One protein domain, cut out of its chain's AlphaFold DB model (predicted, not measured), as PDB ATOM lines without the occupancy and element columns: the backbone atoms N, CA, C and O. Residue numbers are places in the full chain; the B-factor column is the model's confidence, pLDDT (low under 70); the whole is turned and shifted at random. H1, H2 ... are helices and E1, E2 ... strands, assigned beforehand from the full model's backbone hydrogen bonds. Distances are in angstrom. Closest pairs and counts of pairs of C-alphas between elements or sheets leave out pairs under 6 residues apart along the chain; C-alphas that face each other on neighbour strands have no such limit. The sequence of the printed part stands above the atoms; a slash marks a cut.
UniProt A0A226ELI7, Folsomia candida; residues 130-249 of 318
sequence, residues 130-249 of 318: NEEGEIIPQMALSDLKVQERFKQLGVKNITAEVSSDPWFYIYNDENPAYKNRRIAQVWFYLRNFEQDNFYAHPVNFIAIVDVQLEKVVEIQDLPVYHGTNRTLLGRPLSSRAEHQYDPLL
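Overview. This is residues 130 to 249 of the 318 residues of a protein of Folsomia candida (UniProt A0A226ELI7). A strongly twisted sheet of four antiparallel strands, E1 to E4, curls round helix H1, and H2 lies over the same face, making two layers. After E4, residues 222 to 249 form a long tail with no named element. The 120 printed residues run H1 H2 H3 E1 E2 E3 E4; the sheet, in order E1 E2 E3 E4, is a meander, each strand the antiparallel neighbour of the one before. The class is mixed, with under half of the residues in named elements; the whole is compact, radius of gyration of the C-alphas 15.2 A, spanning 44 by 38 by 26 A.

Arrangement. Inner strands E2, residues 183 to 190, and E3, residues 202 to 210, form a hairpin; N 186 and O 207, 2.8 A apart, are within hydrogen-bond range. E3 bends by 67 degrees at residue 205. Edge strand E1, residues 162 to 168, forms a hairpin with E2 (N 165 to O 187, 2.8 A), and edge strand E4, residues 215 to 221, one with E3 (N 206 to O 220, 2.9 A). The sheet curls round H1, residues 130 to 142; its closest C-alphas to E1 are Pro 137 and Ser 164, 5.9 A. H2, residues 144 to 152, is on the same face at a height of 8.9 A, along the strands. H1 and H2 are close but not clearly touching: the closest C-alphas, Leu 141 and Gln 147, are 6.6 A apart. H3, residues 158 to 161, is only just not on the sheet, with 4 pairs of C-alphas within 10 A. Every O i to N i+4 pair is within range in H2, 6 of 9 in H1; H3 is too short for one.

Along the chain. H1 starts at C-alpha 130 (11.834, -21.724, 21.850) and measures 16.5 A; E2 measures 23.1 A, E3 21.9 A. E4 ends at C-alpha 221 (36.786, -12.276, 22.568).

Size, cuts and confidence. The printed part has no cut. The links E1 to E2 and E2 to E3 are long. Residues 170 to 173 and 224 to 238 have pLDDT under 70.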
ATOM      1  N   ASN A 130      11.119 -20.932  22.854       84.12
ATOM      2  CA  ASN A 130      11.834 -21.724  21.850       84.12
ATOM      3  C   ASN A 130      12.948 -20.932  21.143       84.12
ATOM      4  O   ASN A 130      13.942 -21.515  20.722       84.12
ATOM      5  N   GLU A 131      12.791 -19.612  21.009       86.62
ATOM      6  CA  GLU A 131      13.825 -18.735  20.463       86.62
ATOM      7  C   GLU A 131      15.076 -18.779  21.352       86.62
ATOM      8  O   GLU A 131      16.174 -19.021  20.850       86.62
ATOM      9  N   GLU A 132      14.894 -18.634  22.670       85.88
ATOM     10  CA  GLU A 132      15.988 -18.649  23.652       85.88
ATOM     11  C   GLU A 132      16.540 -20.054  23.909       85.88
ATOM     12  O   GLU A 132      17.749 -20.241  23.989       85.88
ATOM     13  N   GLY A 133      15.665 -21.048  24.065       86.50
ATOM     14  CA  GLY A 133      16.055 -22.377  24.534       86.50
ATOM     15  C   GLY A 133      16.606 -23.300  23.449       86.50
ATOM     16  O   GLY A 133      17.359 -24.219  23.758       86.50
ATOM     17  N   GLU A 134      16.244 -23.074  22.183       89.12
ATOM     18  CA  GLU A 134      16.546 -24.012  21.094       89.12
ATOM     19  C   GLU A 134      17.164 -23.314  19.882       89.12
ATOM     20  O   GLU A 134      18.276 -23.647  19.473       89.12
ATOM     21  N   ILE A 135      16.474 -22.313  19.328       91.12
ATOM     22  CA  ILE A 135      16.810 -21.723  18.024       91.12
ATOM     23  C   ILE A 135      18.158 -20.991  18.071       91.12
ATOM     24  O   ILE A 135      19.060 -21.306  17.293       91.12
ATOM     25  N   ILE A 136      18.324 -20.031  18.986       94.00
ATOM     26  CA  ILE A 136      19.562 -19.245  19.089       94.00
ATOM     27  C   ILE A 136      20.763 -20.107  19.527       94.00
ATOM     28  O   ILE A 136      21.814 -20.007  18.883       94.00
ATOM     29  N   PRO A 137      20.646 -20.983  20.550       94.81
ATOM     30  CA  PRO A 137      21.687 -21.950  20.899       94.81
ATOM     31  C   PRO A 137      22.147 -22.782  19.704       94.81
ATOM     32  O   PRO A 137      23.346 -22.884  19.432       94.81
ATOM     33  N   GLN A 138      21.195 -23.342  18.953       94.44
ATOM     34  CA  GLN A 138      21.489 -24.186  17.804       94.44
ATOM     35  C   GLN A 138      22.202 -23.405  16.699       94.44
ATOM     36  O   GLN A 138      23.180 -23.912  16.149       94.44
ATOM     37  N   MET A 139      21.762 -22.180  16.389       94.81
ATOM     38  CA  MET A 139      22.429 -21.313  15.408       94.81
ATOM     39  C   MET A 139      23.885 -21.049  15.790       94.81
ATOM     40  O   MET A 139      24.777 -21.165  14.951       94.81
ATOM     41  N   ALA A 140      24.134 -20.734  17.061       96.81
ATOM     42  CA  ALA A 140      25.468 -20.407  17.538       96.81
ATOM     43  C   ALA A 140      26.400 -21.629  17.554       96.81
ATOM     44  O   ALA A 140      27.525 -21.552  17.065       96.81
ATOM     45  N   LEU A 141      25.937 -22.775  18.064       96.06
ATOM     46  CA  LEU A 141      26.744 -24.001  18.163       96.06
ATOM     47  C   LEU A 141      26.939 -24.716  16.812       96.06
ATOM     48  O   LEU A 141      27.876 -25.503  16.656       96.06
ATOM     49  N   SER A 142      26.083 -24.442  15.823       95.81
ATOM     50  CA  SER A 142      26.221 -24.973  14.457       95.81
ATOM     51  C   SER A 142      27.173 -24.150  13.580       95.81
ATOM     52  O   SER A 142      27.563 -24.618  12.511       95.81
ATOM     53  N   ASP A 143      27.562 -22.944  14.004       97.81
ATOM     54  CA  ASP A 143      28.471 -22.094  13.238       97.81
ATOM     55  C   ASP A 143      29.896 -22.671  13.209       97.81
ATOM     56  O   ASP A 143      30.499 -22.984  14.239       97.81
ATOM     57  N   LEU A 144      30.469 -22.792  12.006       97.44
ATOM     58  CA  LEU A 144      31.780 -23.417  11.806       97.44
ATOM     59  C   LEU A 144      32.917 -22.657  12.501       97.44
ATOM     60  O   LEU A 144      33.880 -23.283  12.945       97.44
ATOM     61  N   LYS A 145      32.828 -21.325  12.609       97.00
ATOM     62  CA  LYS A 145      33.852 -20.529  13.294       97.00
ATOM     63  C   LYS A 145      33.744 -20.727  14.799       97.00
ATOM     64  O   LYS A 145      34.773 -20.911  15.440       97.00
ATOM     65  N   VAL A 146      32.532 -20.766  15.352       97.12
ATOM     66  CA  VAL A 146      32.306 -21.099  16.770       97.12
ATOM     67  C   VAL A 146      32.835 -22.500  17.091       97.12
ATOM     68  O   VAL A 146      33.586 -22.672  18.051       97.12
ATOM     69  N   GLN A 147      32.535 -23.496  16.255       96.25
ATOM     70  CA  GLN A 147      33.062 -24.855  16.421       96.25
ATOM     71  C   GLN A 147      34.592 -24.898  16.373       96.25
ATOM     72  O   GLN A 147      35.211 -25.613  17.158       96.25
ATOM     73  N   GLU A 148      35.218 -24.124  15.486       94.44
ATOM     74  CA  GLU A 148      36.676 -24.029  15.412       94.44
ATOM     75  C   GLU A 148      37.277 -23.419  16.686       94.44
ATOM     76  O   GLU A 148      38.264 -23.940  17.208       94.44
ATOM     77  N   ARG A 149      36.639 -22.388  17.261       92.94
ATOM     78  CA  ARG A 149      37.040 -21.846  18.568       92.94
ATOM     79  C   ARG A 149      36.994 -22.928  19.646       92.94
ATOM     80  O   ARG A 149      37.964 -23.086  20.377       92.94
ATOM     81  N   PHE A 150      35.929 -23.726  19.715       93.75
ATOM     82  CA  PHE A 150      35.839 -24.828  20.681       93.75
ATOM     83  C   PHE A 150      36.875 -25.934  20.456       93.75
ATOM     84  O   PHE A 150      37.434 -26.444  21.429       93.75
ATOM     85  N   LYS A 151      37.203 -26.268  19.201       91.81
ATOM     86  CA  LYS A 151      38.293 -27.210  18.890       91.81
ATOM     87  C   LYS A 151      39.642 -26.701  19.393       91.81
ATOM     88  O   LYS A 151      40.402 -27.476  19.967       91.81
ATOM     89  N   GLN A 152      39.918 -25.403  19.246       88.31
ATOM     90  CA  GLN A 152      41.115 -24.769  19.815       88.31
ATOM     91  C   GLN A 152      41.121 -24.826  21.350       88.31
ATOM     92  O   GLN A 152      42.193 -24.889  21.950       88.31
ATOM     93  N   LEU A 153      39.939 -24.883  21.981       86.69
ATOM     94  CA  LEU A 153      39.795 -25.140  23.416       86.69
ATOM     95  C   LEU A 153      39.866 -26.630  23.808       86.69
ATOM     96  O   LEU A 153      39.659 -26.975  24.973       86.69
ATOM     97  N   GLY A 154      40.160 -27.527  22.865       89.50
ATOM     98  CA  GLY A 154      40.272 -28.965  23.113       89.50
ATOM     99  C   GLY A 154      38.937 -29.682  23.339       89.50
ATOM    100  O   GLY A 154      38.944 -30.831  23.781       89.50
ATOM    101  N   VAL A 155      37.804 -29.036  23.042       91.75
ATOM    102  CA  VAL A 155      36.477 -29.665  23.086       91.75
ATOM    103  C   VAL A 155      36.365 -30.681  21.951       91.75
ATOM    104  O   VAL A 155      36.607 -30.354  20.787       91.75
ATOM    105  N   LYS A 156      35.992 -31.919  22.284       91.31
ATOM    106  CA  LYS A 156      35.866 -33.020  21.316       91.31
ATOM    107  C   LYS A 156      34.422 -33.235  20.893       91.31
ATOM    108  O   LYS A 156      34.168 -33.566  19.738       91.31
ATOM    109  N   ASN A 157      33.487 -33.050  21.819       93.50
ATOM    110  CA  ASN A 157      32.061 -33.177  21.569       93.50
ATOM    111  C   ASN A 157      31.327 -31.943  22.099       93.50
ATOM    112  O   ASN A 157      31.009 -31.857  23.281       93.50
ATOM    113  N   ILE A 158      31.024 -31.003  21.202       93.56
ATOM    114  CA  ILE A 158      30.376 -29.736  21.557       93.56
ATOM    115  C   ILE A 158      29.018 -29.951  22.242       93.56
ATOM    116  O   ILE A 158      28.749 -29.343  23.268       93.56
ATOM    117  N   THR A 159      28.200 -30.888  21.754       90.88
ATOM    118  CA  THR A 159      26.879 -31.192  22.325       90.88
ATOM    119  C   THR A 159      26.978 -31.807  23.720       90.88
ATOM    120  O   THR A 159      26.056 -31.667  24.522       90.88
ATOM    121  N   ALA A 160      28.078 -32.507  24.016       93.19
ATOM    122  CA  ALA A 160      28.301 -33.150  25.306       93.19
ATOM    123  C   ALA A 160      29.075 -32.286  26.309       93.19
ATOM    124  O   ALA A 160      28.979 -32.555  27.503       93.19
ATOM    125  N   GLU A 161      29.833 -31.292  25.851       95.00
ATOM    126  CA  GLU A 161      30.799 -30.546  26.667       95.00
ATOM    127  C   GLU A 161      30.540 -29.038  26.708       95.00
ATOM    128  O   GLU A 161      31.260 -28.335  27.411       95.00
ATOM    129  N   VAL A 162      29.540 -28.525  25.985       95.50
ATOM    130  CA  VAL A 162      29.223 -27.094  25.951       95.50
ATOM    131  C   VAL A 162      27.764 -26.857  26.312       95.50
ATOM    132  O   VAL A 162      26.859 -27.477  25.756       95.50
ATOM    133  N   SER A 163      27.555 -25.911  27.221       95.44
ATOM    134  CA  SER A 163      26.268 -25.269  27.469       95.44
ATOM    135  C   SER A 163      26.304 -23.851  26.907       95.44
ATOM    136  O   SER A 163      27.331 -23.171  26.968       95.44
ATOM    137  N   SER A 164      25.181 -23.398  26.363       95.69
ATOM    138  CA  SER A 164      25.016 -22.049  25.823       95.69
ATOM    139  C   SER A 164      23.843 -21.351  26.491       95.69
ATOM    140  O   SER A 164      22.798 -21.970  26.671       95.69
ATOM    141  N   ASP A 165      24.007 -20.071  26.795       95.19
ATOM    142  CA  ASP A 165      23.004 -19.232  27.444       95.19
ATOM    143  C   ASP A 165      22.824 -17.939  26.624       95.19
ATOM    144  O   ASP A 165      23.677 -17.041  26.675       95.19
ATOM    145  N   PRO A 166      21.795 -17.861  25.762       94.25
ATOM    146  CA  PRO A 166      21.519 -16.673  24.965       94.25
ATOM    147  C   PRO A 166      20.945 -15.547  25.807       94.25
ATOM    148  O   PRO A 166      19.944 -15.699  26.495       94.25
ATOM    149  N   TRP A 167      21.558 -14.379  25.703       91.94
ATOM    150  CA  TRP A 167      21.086 -13.153  26.322       91.94
ATOM    151  C   TRP A 167      20.759 -12.155  25.220       91.94
ATOM    152  O   TRP A 167      21.564 -11.919  24.318       91.94
ATOM    153  N   PHE A 168      19.586 -11.538  25.276       83.31
ATOM    154  CA  PHE A 168      19.198 -10.570  24.255       83.31
ATOM    155  C   PHE A 168      19.952  -9.266  24.421       83.31
ATOM    156  O   PHE A 168      20.164  -8.772  25.531       83.31
ATOM    157  N   TYR A 169      20.376  -8.710  23.291       77.19
ATOM    158  CA  TYR A 169      21.111  -7.462  23.284       77.19
ATOM    159  C   TYR A 169      20.126  -6.312  23.529       77.19
ATOM    160  O   TYR A 169      19.284  -6.020  22.686       77.19
ATOM    161  N   ILE A 170      20.201  -5.687  24.708       65.44
ATOM    162  CA  ILE A 170      19.151  -4.778  25.205       65.44
ATOM    163  C   ILE A 170      19.068  -3.485  24.377       65.44
ATOM    164  O   ILE A 170      17.974  -3.036  24.046       65.44
ATOM    165  N   TYR A 171      20.208  -2.878  24.039       65.88
ATOM    166  CA  TYR A 171      20.279  -1.659  23.230       65.88
ATOM    167  C   TYR A 171      21.712  -1.457  22.720       65.88
ATOM    168  O   TYR A 171      22.656  -1.545  23.506       65.88
ATOM    169  N   ASN A 172      21.895  -1.204  21.420       64.56
ATOM    170  CA  ASN A 172      23.205  -0.844  20.867       64.56
ATOM    171  C   ASN A 172      23.093   0.080  19.656       64.56
ATOM    172  O   ASN A 172      23.274  -0.341  18.514       64.56
ATOM    173  N   ASP A 173      22.812   1.353  19.908       68.38
ATOM    174  CA  ASP A 173      22.883   2.374  18.858       68.38
ATOM    175  C   ASP A 173      24.328   2.772  18.507       68.38
ATOM    176  O   ASP A 173      24.553   3.428  17.489       68.38
ATOM    177  N   GLU A 174      25.310   2.358  19.313       72.31
ATOM    178  CA  GLU A 174      26.726   2.670  19.101       72.31
ATOM    179  C   GLU A 174      27.378   1.778  18.042       72.31
ATOM    180  O   GLU A 174      28.349   2.198  17.414       72.31
ATOM    181  N   ASN A 175      26.844   0.573  17.804       82.19
ATOM    182  CA  ASN A 175      27.276  -0.293  16.712       82.19
ATOM    183  C   ASN A 175      26.274  -0.236  15.542       82.19
ATOM    184  O   ASN A 175      25.243  -0.920  15.579       82.19
ATOM    185  N   PRO A 176      26.586   0.493  14.449       84.06
ATOM    186  CA  PRO A 176      25.722   0.567  13.272       84.06
ATOM    187  C   PRO A 176      25.396  -0.798  12.661       84.06
ATOM    188  O   PRO A 176      24.368  -0.938  12.005       84.06
ATOM    189  N   ALA A 177      26.245  -1.811  12.876       83.31
ATOM    190  CA  ALA A 177      26.001  -3.158  12.382       83.31
ATOM    191  C   ALA A 177      24.860  -3.865  13.124       83.31
ATOM    192  O   ALA A 177      24.281  -4.786  12.557       83.31
ATOM    193  N   TYR A 178      24.537  -3.483  14.362       86.88
ATOM    194  CA  TYR A 178      23.495  -4.125  15.180       86.88
ATOM    195  C   TYR A 178      22.202  -3.317  15.236       86.88
ATOM    196  O   TYR A 178      21.153  -3.843  15.608       86.88
ATOM    197  N   LYS A 179      22.280  -2.040  14.862       85.81
ATOM    198  CA  LYS A 179      21.159  -1.113  14.902       85.81
ATOM    199  C   LYS A 179      19.936  -1.677  14.178       85.81
ATOM    200  O   LYS A 179      20.029  -2.111  13.031       85.81
ATOM    201  N   ASN A 180      18.786  -1.618  14.849       83.06
ATOM    202  CA  ASN A 180      17.482  -2.060  14.345       83.06
ATOM    203  C   ASN A 180      17.410  -3.547  13.941       83.06
ATOM    204  O   ASN A 180      16.576  -3.915  13.116       83.06
ATOM    205  N   ARG A 181      18.277  -4.398  14.501       87.00
ATOM    206  CA  ARG A 181      18.290  -5.850  14.260       87.00
ATOM    207  C   ARG A 181      17.945  -6.605  15.539       87.00
ATOM    208  O   ARG A 181      18.237  -6.143  16.641       87.00
ATOM    209  N   ARG A 182      17.363  -7.797  15.393       89.19
ATOM    210  CA  ARG A 182      17.096  -8.706  16.516       89.19
ATOM    211  C   ARG A 182      18.362  -9.484  16.874       89.19
ATOM    212  O   ARG A 182      18.626 -10.546  16.312       89.19
ATOM    213  N   ILE A 183      19.167  -8.912  17.764       90.75
ATOM    214  CA  ILE A 183      20.476  -9.450  18.146       90.75
ATOM    215  C   ILE A 183      20.414 -10.157  19.503       90.75
ATOM    216  O   ILE A 183      19.876  -9.625  20.476       90.75
ATOM    217  N   ALA A 184      21.041 -11.327  19.577       92.88
ATOM    218  CA  ALA A 184      21.334 -12.030  20.819       92.88
ATOM    219  C   ALA A 184      22.845 -12.246  20.957       92.88
ATOM    220  O   ALA A 184      23.541 -12.505  19.977       92.88
ATOM    221  N   GLN A 185      23.354 -12.152  22.177       93.44
ATOM    222  CA  GLN A 185      24.702 -12.577  22.537       93.44
ATOM    223  C   GLN A 185      24.614 -13.945  23.214       93.44
ATOM    224  O   GLN A 185      23.873 -14.130  24.173       93.44
ATOM    225  N   VAL A 186      25.354 -14.921  22.712       96.00
ATOM    226  CA  VAL A 186      25.351 -16.282  23.241       96.00
ATOM    227  C   VAL A 186      26.585 -16.468  24.096       96.00
ATOM    228  O   VAL A 186      27.714 -16.455  23.595       96.00
ATOM    229  N   TRP A 187      26.346 -16.627  25.392       95.75
ATOM    230  CA  TRP A 187      27.363 -16.982  26.362       95.75
ATOM    231  C   TRP A 187      27.588 -18.478  26.316       95.75
ATOM    232  O   TRP A 187      26.634 -19.245  26.194       95.75
ATOM    233  N   PHE A 188      28.841 -18.900  26.432       95.62
ATOM    234  CA  PHE A 188      29.164 -20.314  26.448       95.62
ATOM    235  C   PHE A 188      29.932 -20.707  27.695       95.62
ATOM    236  O   PHE A 188      30.737 -19.953  28.248       95.62
ATOM    237  N   TYR A 189      29.709 -21.954  28.068       95.38
ATOM    238  CA  TYR A 189      30.245 -22.576  29.253       95.38
ATOM    239  C   TYR A 189      30.657 -24.000  28.916       95.38
ATOM    240  O   TYR A 189      29.973 -24.676  28.146       95.38
ATOM    241  N   LEU A 190      31.763 -24.468  29.487       94.56
ATOM    242  CA  LEU A 190      32.100 -25.884  29.409       94.56
ATOM    243  C   LEU A 190      31.306 -26.677  30.451       94.56
ATOM    244  O   LEU A 190      30.904 -26.161  31.489       94.56
ATOM    245  N   ARG A 191      31.123 -27.963  30.183       93.00
ATOM    246  CA  ARG A 191      30.642 -28.944  31.151       93.00
ATOM    247  C   ARG A 191      31.500 -30.198  31.061       93.00
ATOM    248  O   ARG A 191      31.876 -30.630  29.970       93.00
ATOM    249  N   ASN A 192      31.846 -30.766  32.205       92.62
ATOM    250  CA  ASN A 192      32.646 -31.986  32.299       92.62
ATOM    251  C   ASN A 192      31.770 -33.244  32.232       92.62
ATOM    252  O   ASN A 192      32.220 -34.292  31.777       92.62
ATOM    253  N   PHE A 193      30.511 -33.123  32.651       92.94
ATOM    254  CA  PHE A 193      29.459 -34.134  32.570       92.94
ATOM    255  C   PHE A 193      28.087 -33.439  32.501       92.94
ATOM    256  O   PHE A 193      27.997 -32.217  32.575       92.94
ATOM    257  N   GLU A 194      27.007 -34.195  32.304       92.38
ATOM    258  CA  GLU A 194      25.678 -33.643  31.992       92.38
ATOM    259  C   GLU A 194      25.084 -32.758  33.105       92.38
ATOM    260  O   GLU A 194      24.489 -31.729  32.805       92.38
ATOM    261  N   GLN A 195      25.275 -33.126  34.375       94.31
ATOM    262  CA  GLN A 195      24.741 -32.414  35.546       94.31
ATOM    263  C   GLN A 195      25.725 -31.389  36.143       94.31
ATOM    264  O   GLN A 195      25.500 -30.887  37.242       94.31
ATOM    265  N   ASP A 196      26.835 -31.119  35.457       95.06
ATOM    266  CA  ASP A 196      27.867 -30.200  35.930       95.06
ATOM    267  C   ASP A 196      27.317 -28.770  36.070       95.06
ATOM    268  O   ASP A 196      26.504 -28.308  35.262       95.06
ATOM    269  N   ASN A 197      27.804 -28.032  37.066       95.31
ATOM    270  CA  ASN A 197      27.609 -26.595  37.169       95.31
ATOM    271  C   ASN A 197      28.391 -25.862  36.065       95.31
ATOM    272  O   ASN A 197      29.431 -25.250  36.312       95.31
ATOM    273  N   PHE A 198      27.858 -25.874  34.844       94.38
ATOM    274  CA  PHE A 198      28.496 -25.242  33.691       94.38
ATOM    275  C   PHE A 198      28.775 -23.745  33.909       94.38
ATOM    276  O   PHE A 198      29.798 -23.245  33.449       94.38
ATOM    277  N   TYR A 199      27.967 -23.029  34.703       94.75
ATOM    278  CA  TYR A 199      28.225 -21.620  35.036       94.75
ATOM    279  C   TYR A 199      29.583 -21.379  35.722       94.75
ATOM    280  O   TYR A 199      30.097 -20.261  35.686       94.75
ATOM    281  N   ALA A 200      30.205 -22.407  36.306       93.06
ATOM    282  CA  ALA A 200      31.551 -22.324  36.867       93.06
ATOM    283  C   ALA A 200      32.684 -22.389  35.823       93.06
ATOM    284  O   ALA A 200      33.852 -22.193  36.167       93.06
ATOM    285  N   HIS A 201      32.350 -22.641  34.557       92.00
ATOM    286  CA  HIS A 201      33.296 -22.907  33.477       92.00
ATOM    287  C   HIS A 201      33.101 -21.973  32.259       92.00
ATOM    288  O   HIS A 201      33.019 -22.462  31.126       92.00
ATOM    289  N   PRO A 202      33.012 -20.637  32.432       92.19
ATOM    290  CA  PRO A 202      32.785 -19.716  31.318       92.19
ATOM    291  C   PRO A 202      33.930 -19.765  30.302       92.19
ATOM    292  O   PRO A 202      35.101 -19.897  30.673       92.19
ATOM    293  N   VAL A 203      33.605 -19.629  29.016       90.56
ATOM    294  CA  VAL A 203      34.615 -19.463  27.963       90.56
ATOM    295  C   VAL A 203      34.954 -18.004  27.701       90.56
ATOM    296  O   VAL A 203      34.229 -17.090  28.075       90.56
ATOM    297  N   ASN A 204      36.102 -17.779  27.066       87.62
ATOM    298  CA  ASN A 204      36.660 -16.450  26.826       87.62
ATOM    299  C   ASN A 204      36.147 -15.788  25.539       87.62
ATOM    300  O   ASN A 204      36.832 -14.935  24.980       87.62
ATOM    301  N   PHE A 205      34.983 -16.187  25.037       92.44
ATOM    302  CA  PHE A 205      34.355 -15.559  23.883       92.44
ATOM    303  C   PHE A 205      32.836 -15.730  23.928       92.44
ATOM    304  O   PHE A 205      32.319 -16.639  24.579       92.44
ATOM    305  N   ILE A 206      32.136 -14.872  23.198       94.62
ATOM    306  CA  ILE A 206      30.696 -14.968  22.941       94.62
ATOM    307  C   ILE A 206      30.442 -14.952  21.436       94.62
ATOM    308  O   ILE A 206      31.254 -14.434  20.663       94.62
ATOM    309  N   ALA A 207      29.309 -15.501  21.015       95.88
ATOM    310  CA  ALA A 207      28.827 -15.359  19.644       95.88
ATOM    311  C   ALA A 207      27.694 -14.335  19.606       95.88
ATOM    312  O   ALA A 207      26.747 -14.427  20.379       95.88
ATOM    313  N   ILE A 208      27.767 -13.376  18.693       94.75
ATOM    314  CA  ILE A 208      26.675 -12.448  18.416       94.75
ATOM    315  C   ILE A 208      25.863 -13.036  17.268       94.75
ATOM    316  O   ILE A 208      26.393 -13.260  16.179       94.75
ATOM    317  N   VAL A 209      24.585 -13.299  17.512       94.25
ATOM    318  CA  VAL A 209      23.646 -13.909  16.571       94.25
ATOM    319  C   VAL A 209      22.630 -12.865  16.141       94.25
ATOM    320  O   VAL A 209      22.035 -12.187  16.977       94.25
ATOM    321  N   ASP A 210      22.407 -12.757  14.836       91.94
ATOM    322  CA  ASP A 210      21.205 -12.118  14.311       91.94
ATOM    323  C   ASP A 210      20.146 -13.192  14.084       91.94
ATOM    324  O   ASP A 210      20.325 -14.083  13.251       91.94
ATOM    325  N   VAL A 211      19.051 -13.091  14.835       89.94
ATOM    326  CA  VAL A 211      17.959 -14.067  14.833       89.94
ATOM    327  C   VAL A 211      17.159 -14.020  13.529       89.94
ATOM    328  O   VAL A 211      16.687 -15.053  13.064       89.94
ATOM    329  N   GLN A 212      17.025 -12.848  12.905       87.44
ATOM    330  CA  GLN A 212      16.299 -12.692  11.640       87.44
ATOM    331  C   GLN A 212      17.124 -13.188  10.450       87.44
ATOM    332  O   GLN A 212      16.576 -13.772   9.521       87.44
ATOM    333  N   LEU A 213      18.444 -12.972  10.475       89.31
ATOM    334  CA  LEU A 213      19.357 -13.517   9.460       89.31
ATOM    335  C   LEU A 213      19.800 -14.956   9.739       89.31
ATOM    336  O   LEU A 213      20.523 -15.521   8.916       89.31
ATOM    337  N   GLU A 214      19.416 -15.511  10.888       90.31
ATOM    338  CA  GLU A 214      19.707 -16.880  11.315       90.31
ATOM    339  C   GLU A 214      21.193 -17.239  11.267       90.31
ATOM    340  O   GLU A 214      21.588 -18.312  10.806       90.31
ATOM    341  N   LYS A 215      22.051 -16.313  11.705       92.69
ATOM    342  CA  LYS A 215      23.499 -16.510  11.627       92.69
ATOM    343  C   LYS A 215      24.258 -15.812  12.739       92.69
ATOM    344  O   LYS A 215      23.866 -14.745  13.215       92.69
ATOM    345  N   VAL A 216      25.422 -16.371  13.058       96.25
ATOM    346  CA  VAL A 216      26.455 -15.676  13.824       96.25
ATOM    347  C   VAL A 216      27.014 -14.542  12.959       96.25
ATOM    348  O   VAL A 216      27.497 -14.758  11.846       96.25
ATOM    349  N   VAL A 217      26.908 -13.310  13.450       94.06
ATOM    350  CA  VAL A 217      27.399 -12.101  12.772       94.06
ATOM    351  C   VAL A 217      28.768 -11.675  13.278       94.06
ATOM    352  O   VAL A 217      29.512 -11.032  12.540       94.06
ATOM    353  N   GLU A 218      29.118 -12.058  14.503       93.88
ATOM    354  CA  GLU A 218      30.389 -11.720  15.129       93.88
ATOM    355  C   GLU A 218      30.744 -12.742  16.210       93.88
ATOM    356  O   GLU A 218      29.862 -13.320  16.843       93.88
ATOM    357  N   ILE A 219      32.039 -12.957  16.435       94.75
ATOM    358  CA  ILE A 219      32.550 -13.666  17.608       94.75
ATOM    359  C   ILE A 219      33.428 -12.670  18.349       94.75
ATOM    360  O   ILE A 219      34.397 -12.171  17.776       94.75
ATOM    361  N   GLN A 220      33.073 -12.373  19.595       91.12
ATOM    362  CA  GLN A 220      33.787 -11.405  20.419       91.12
ATOM    363  C   GLN A 220      34.614 -12.127  21.466       91.12
ATOM    364  O   GLN A 220      34.083 -12.919  22.243       91.12
ATOM    365  N   ASP A 221      35.905 -11.818  21.504       89.38
ATOM    366  CA  ASP A 221      36.786 -12.276  22.568       89.38
ATOM    367  C   ASP A 221      36.499 -11.486  23.848       89.38
ATOM    368  O   ASP A 221      36.552 -10.254  23.876       89.38
ATOM    369  N   LEU A 222      36.205 -12.207  24.927       85.25
ATOM    370  CA  LEU A 222      36.042 -11.625  26.246       85.25
ATOM    371  C   LEU A 222      37.424 -11.390  26.858       85.25
ATOM    372  O   LEU A 222      38.275 -12.289  26.852       85.25
ATOM    373  N   PRO A 223      37.678 -10.201  27.418       75.38
ATOM    374  CA  PRO A 223      38.964  -9.929  28.017       75.38
ATOM    375  C   PRO A 223      39.144 -10.773  29.284       75.38
ATOM    376  O   PRO A 223      38.335 -10.719  30.210       75.38
ATOM    377  N   VAL A 224      40.239 -11.526  29.349       65.94
ATOM    378  CA  VAL A 224      40.634 -12.257  30.557       65.94
ATOM    379  C   VAL A 224      41.558 -11.355  31.368       65.94
ATOM    380  O   VAL A 224      42.621 -10.960  30.894       65.94
ATOM    381  N   TYR A 225      41.145 -10.996  32.583       61.91
ATOM    382  CA  TYR A 225      41.918 -10.128  33.469       61.91
ATOM    383  C   TYR A 225      42.474 -10.893  34.670       61.91
ATOM    384  O   TYR A 225      41.787 -11.708  35.286       61.91
ATOM    385  N   HIS A 226      43.709 -10.571  35.056       55.94
ATOM    386  CA  HIS A 226      44.245 -10.894  36.377       55.94
ATOM    387  C   HIS A 226      44.442  -9.599  37.164       55.94
ATOM    388  O   HIS A 226      45.376  -8.839  36.911       55.94
ATOM    389  N   GLY A 227      43.540  -9.341  38.113       60.19
ATOM    390  CA  GLY A 227      43.502  -8.068  38.836       60.19
ATOM    391  C   GLY A 227      43.075  -6.911  37.926       60.19
ATOM    392  O   GLY A 227      42.203  -7.073  37.080       60.19
ATOM    393  N   THR A 228      43.685  -5.738  38.096       60.31
ATOM    394  CA  THR A 228      43.376  -4.522  37.317       60.31
ATOM    395  C   THR A 228      44.148  -4.415  35.998       60.31
ATOM    396  O   THR A 228      43.890  -3.505  35.211       60.31
ATOM    397  N   ASN A 229      45.092  -5.323  35.729       56.69
ATOM    398  CA  ASN A 229      45.916  -5.264  34.526       56.69
ATOM    399  C   ASN A 229      45.249  -5.981  33.349       56.69
ATOM    400  O   ASN A 229      45.006  -7.190  33.378       56.69
ATOM    401  N   ARG A 230      45.029  -5.223  32.267       52.66
ATOM    402  CA  ARG A 230      44.580  -5.729  30.967       52.66
ATOM    403  C   ARG A 230      45.717  -6.474  30.268       52.66
ATOM    404  O   ARG A 230      46.359  -5.922  29.384       52.66
ATOM    405  N   THR A 231      46.007  -7.705  30.672       49.31
ATOM    406  CA  THR A 231      46.914  -8.561  29.897       49.31
ATOM    407  C   THR A 231      46.111  -9.605  29.141       49.31
ATOM    408  O   THR A 231      45.525 -10.492  29.746       49.31
ATOM    409  N   LEU A 232      46.132  -9.519  27.808       50.53
ATOM    410  CA  LEU A 232      45.784 -10.617  26.902       50.53
ATOM    411  C   LEU A 232      46.889 -11.686  26.994       50.53
ATOM    412  O   LEU A 232      47.631 -11.908  26.043       50.53
ATOM    413  N   LEU A 233      47.107 -12.262  28.176       40.66
ATOM    414  CA  LEU A 233      48.121 -13.294  28.368       40.66
ATOM    415  C   LEU A 233      47.450 -14.654  28.451       40.66
ATOM    416  O   LEU A 233      46.538 -14.856  29.249       40.66
ATOM    417  N   GLY A 234      47.941 -15.570  27.613       52.16
ATOM    418  CA  GLY A 234      47.482 -16.947  27.476       52.16
ATOM    419  C   GLY A 234      47.584 -17.737  28.777       52.16
ATOM    420  O   GLY A 234      48.549 -18.459  29.014       52.16
ATOM    421  N   ARG A 235      46.553 -17.605  29.610       49.03
ATOM    422  CA  ARG A 235      46.212 -18.504  30.711       49.03
ATOM    423  C   ARG A 235      45.067 -19.423  30.274       49.03
ATOM    424  O   ARG A 235      44.413 -19.127  29.275       49.03
ATOM    425  N   PRO A 236      44.915 -20.584  30.931       52.22
ATOM    426  CA  PRO A 236      44.350 -21.762  30.301       52.22
ATOM    427  C   PRO A 236      42.908 -21.537  29.863       52.22
ATOM    428  O   PRO A 236      42.144 -20.827  30.518       52.22
ATOM    429  N   LEU A 237      42.592 -22.208  28.756       60.81
ATOM    430  CA  LEU A 237      41.286 -22.756  28.403       60.81
ATOM    431  C   LEU A 237      40.402 -22.859  29.648       60.81
ATOM    432  O   LEU A 237      40.861 -23.412  30.647       60.81
ATOM    433  N   SER A 238      39.200 -22.286  29.583       66.06
ATOM    434  CA  SER A 238      38.171 -22.264  30.629       66.06
ATOM    435  C   SER A 238      38.384 -23.327  31.708       66.06
ATOM    436  O   SER A 238      38.426 -24.519  31.391       66.06
ATOM    437  N   SER A 239      38.555 -22.897  32.966       74.88
ATOM    438  CA  SER A 239      38.813 -23.799  34.099       74.88
ATOM    439  C   SER A 239      37.864 -24.990  34.048       74.88
ATOM    440  O   SER A 239      36.671 -24.783  33.879       74.88
ATOM    441  N   ARG A 240      38.372 -26.213  34.223       84.19
ATOM    442  CA  ARG A 240      37.562 -27.429  34.421       84.19
ATOM    443  C   ARG A 240      37.509 -27.856  35.895       84.19
ATOM    444  O   ARG A 240      37.186 -28.997  36.193       84.19
ATOM    445  N   ALA A 241      37.859 -26.956  36.818       86.94
ATOM    446  CA  ALA A 241      37.787 -27.222  38.253       86.94
ATOM    447  C   ALA A 241      36.334 -27.373  38.717       86.94
ATOM    448  O   ALA A 241      35.497 -26.529  38.413       86.94
ATOM    449  N   GLU A 242      36.043 -28.425  39.473       85.38
ATOM    450  CA  GLU A 242      34.683 -28.729  39.913       85.38
ATOM    451  C   GLU A 242      34.190 -27.731  40.972       85.38
ATOM    452  O   GLU A 242      34.788 -27.562  42.037       85.38
ATOM    453  N   HIS A 243      33.048 -27.102  40.696       90.88
ATOM    454  CA  HIS A 243      32.399 -26.144  41.592       90.88
ATOM    455  C   HIS A 243      30.907 -26.467  41.734       90.88
ATOM    456  O   HIS A 243      30.035 -25.630  41.494       90.88
ATOM    457  N   GLN A 244      30.619 -27.713  42.114       93.94
ATOM    458  CA  GLN A 244      29.252 -28.216  42.213       93.94
ATOM    459  C   GLN A 244      28.484 -27.583  43.371       93.94
ATOM    460  O   GLN A 244      29.013 -27.400  44.472       93.94
ATOM    461  N   TYR A 245      27.207 -27.299  43.126       92.69
ATOM    462  CA  TYR A 245      26.253 -26.882  44.154       92.69
ATOM    463  C   TYR A 245      25.247 -27.985  44.504       92.69
ATOM    464  O   TYR A 245      24.730 -27.969  45.624       92.69
ATOM    465  N   ASP A 246      24.988 -28.937  43.597       93.69
ATOM    466  CA  ASP A 246      24.115 -30.080  43.873       93.69
ATOM    467  C   ASP A 246      24.735 -30.918  45.001       93.69
ATOM    468  O   ASP A 246      25.884 -31.351  44.864       93.69
ATOM    469  N   PRO A 247      24.022 -31.151  46.118       91.00
ATOM    470  CA  PRO A 247      24.543 -31.965  47.207       91.00
ATOM    471  C   PRO A 247      25.037 -33.337  46.724       91.00
ATOM    472  O   PRO A 247      26.119 -33.746  47.123       91.00
ATOM    473  N   LEU A 248      24.326 -34.018  45.820       91.81
ATOM    474  CA  LEU A 248      24.687 -35.366  45.356       91.81
ATOM    475  C   LEU A 248      26.028 -35.428  44.612       91.81
ATOM    476  O   LEU A 248      26.598 -36.508  44.475       91.81
ATOM    477  N   LEU A 249      26.531 -34.284  44.152       92.62
ATOM    478  CA  LEU A 249      27.794 -34.154  43.429       92.62
ATOM    479  C   LEU A 249      28.917 -33.577  44.301       92.62
ATOM    480  O   LEU A 249      29.997 -33.271  43.797       92.62
TER     481      LEU A 249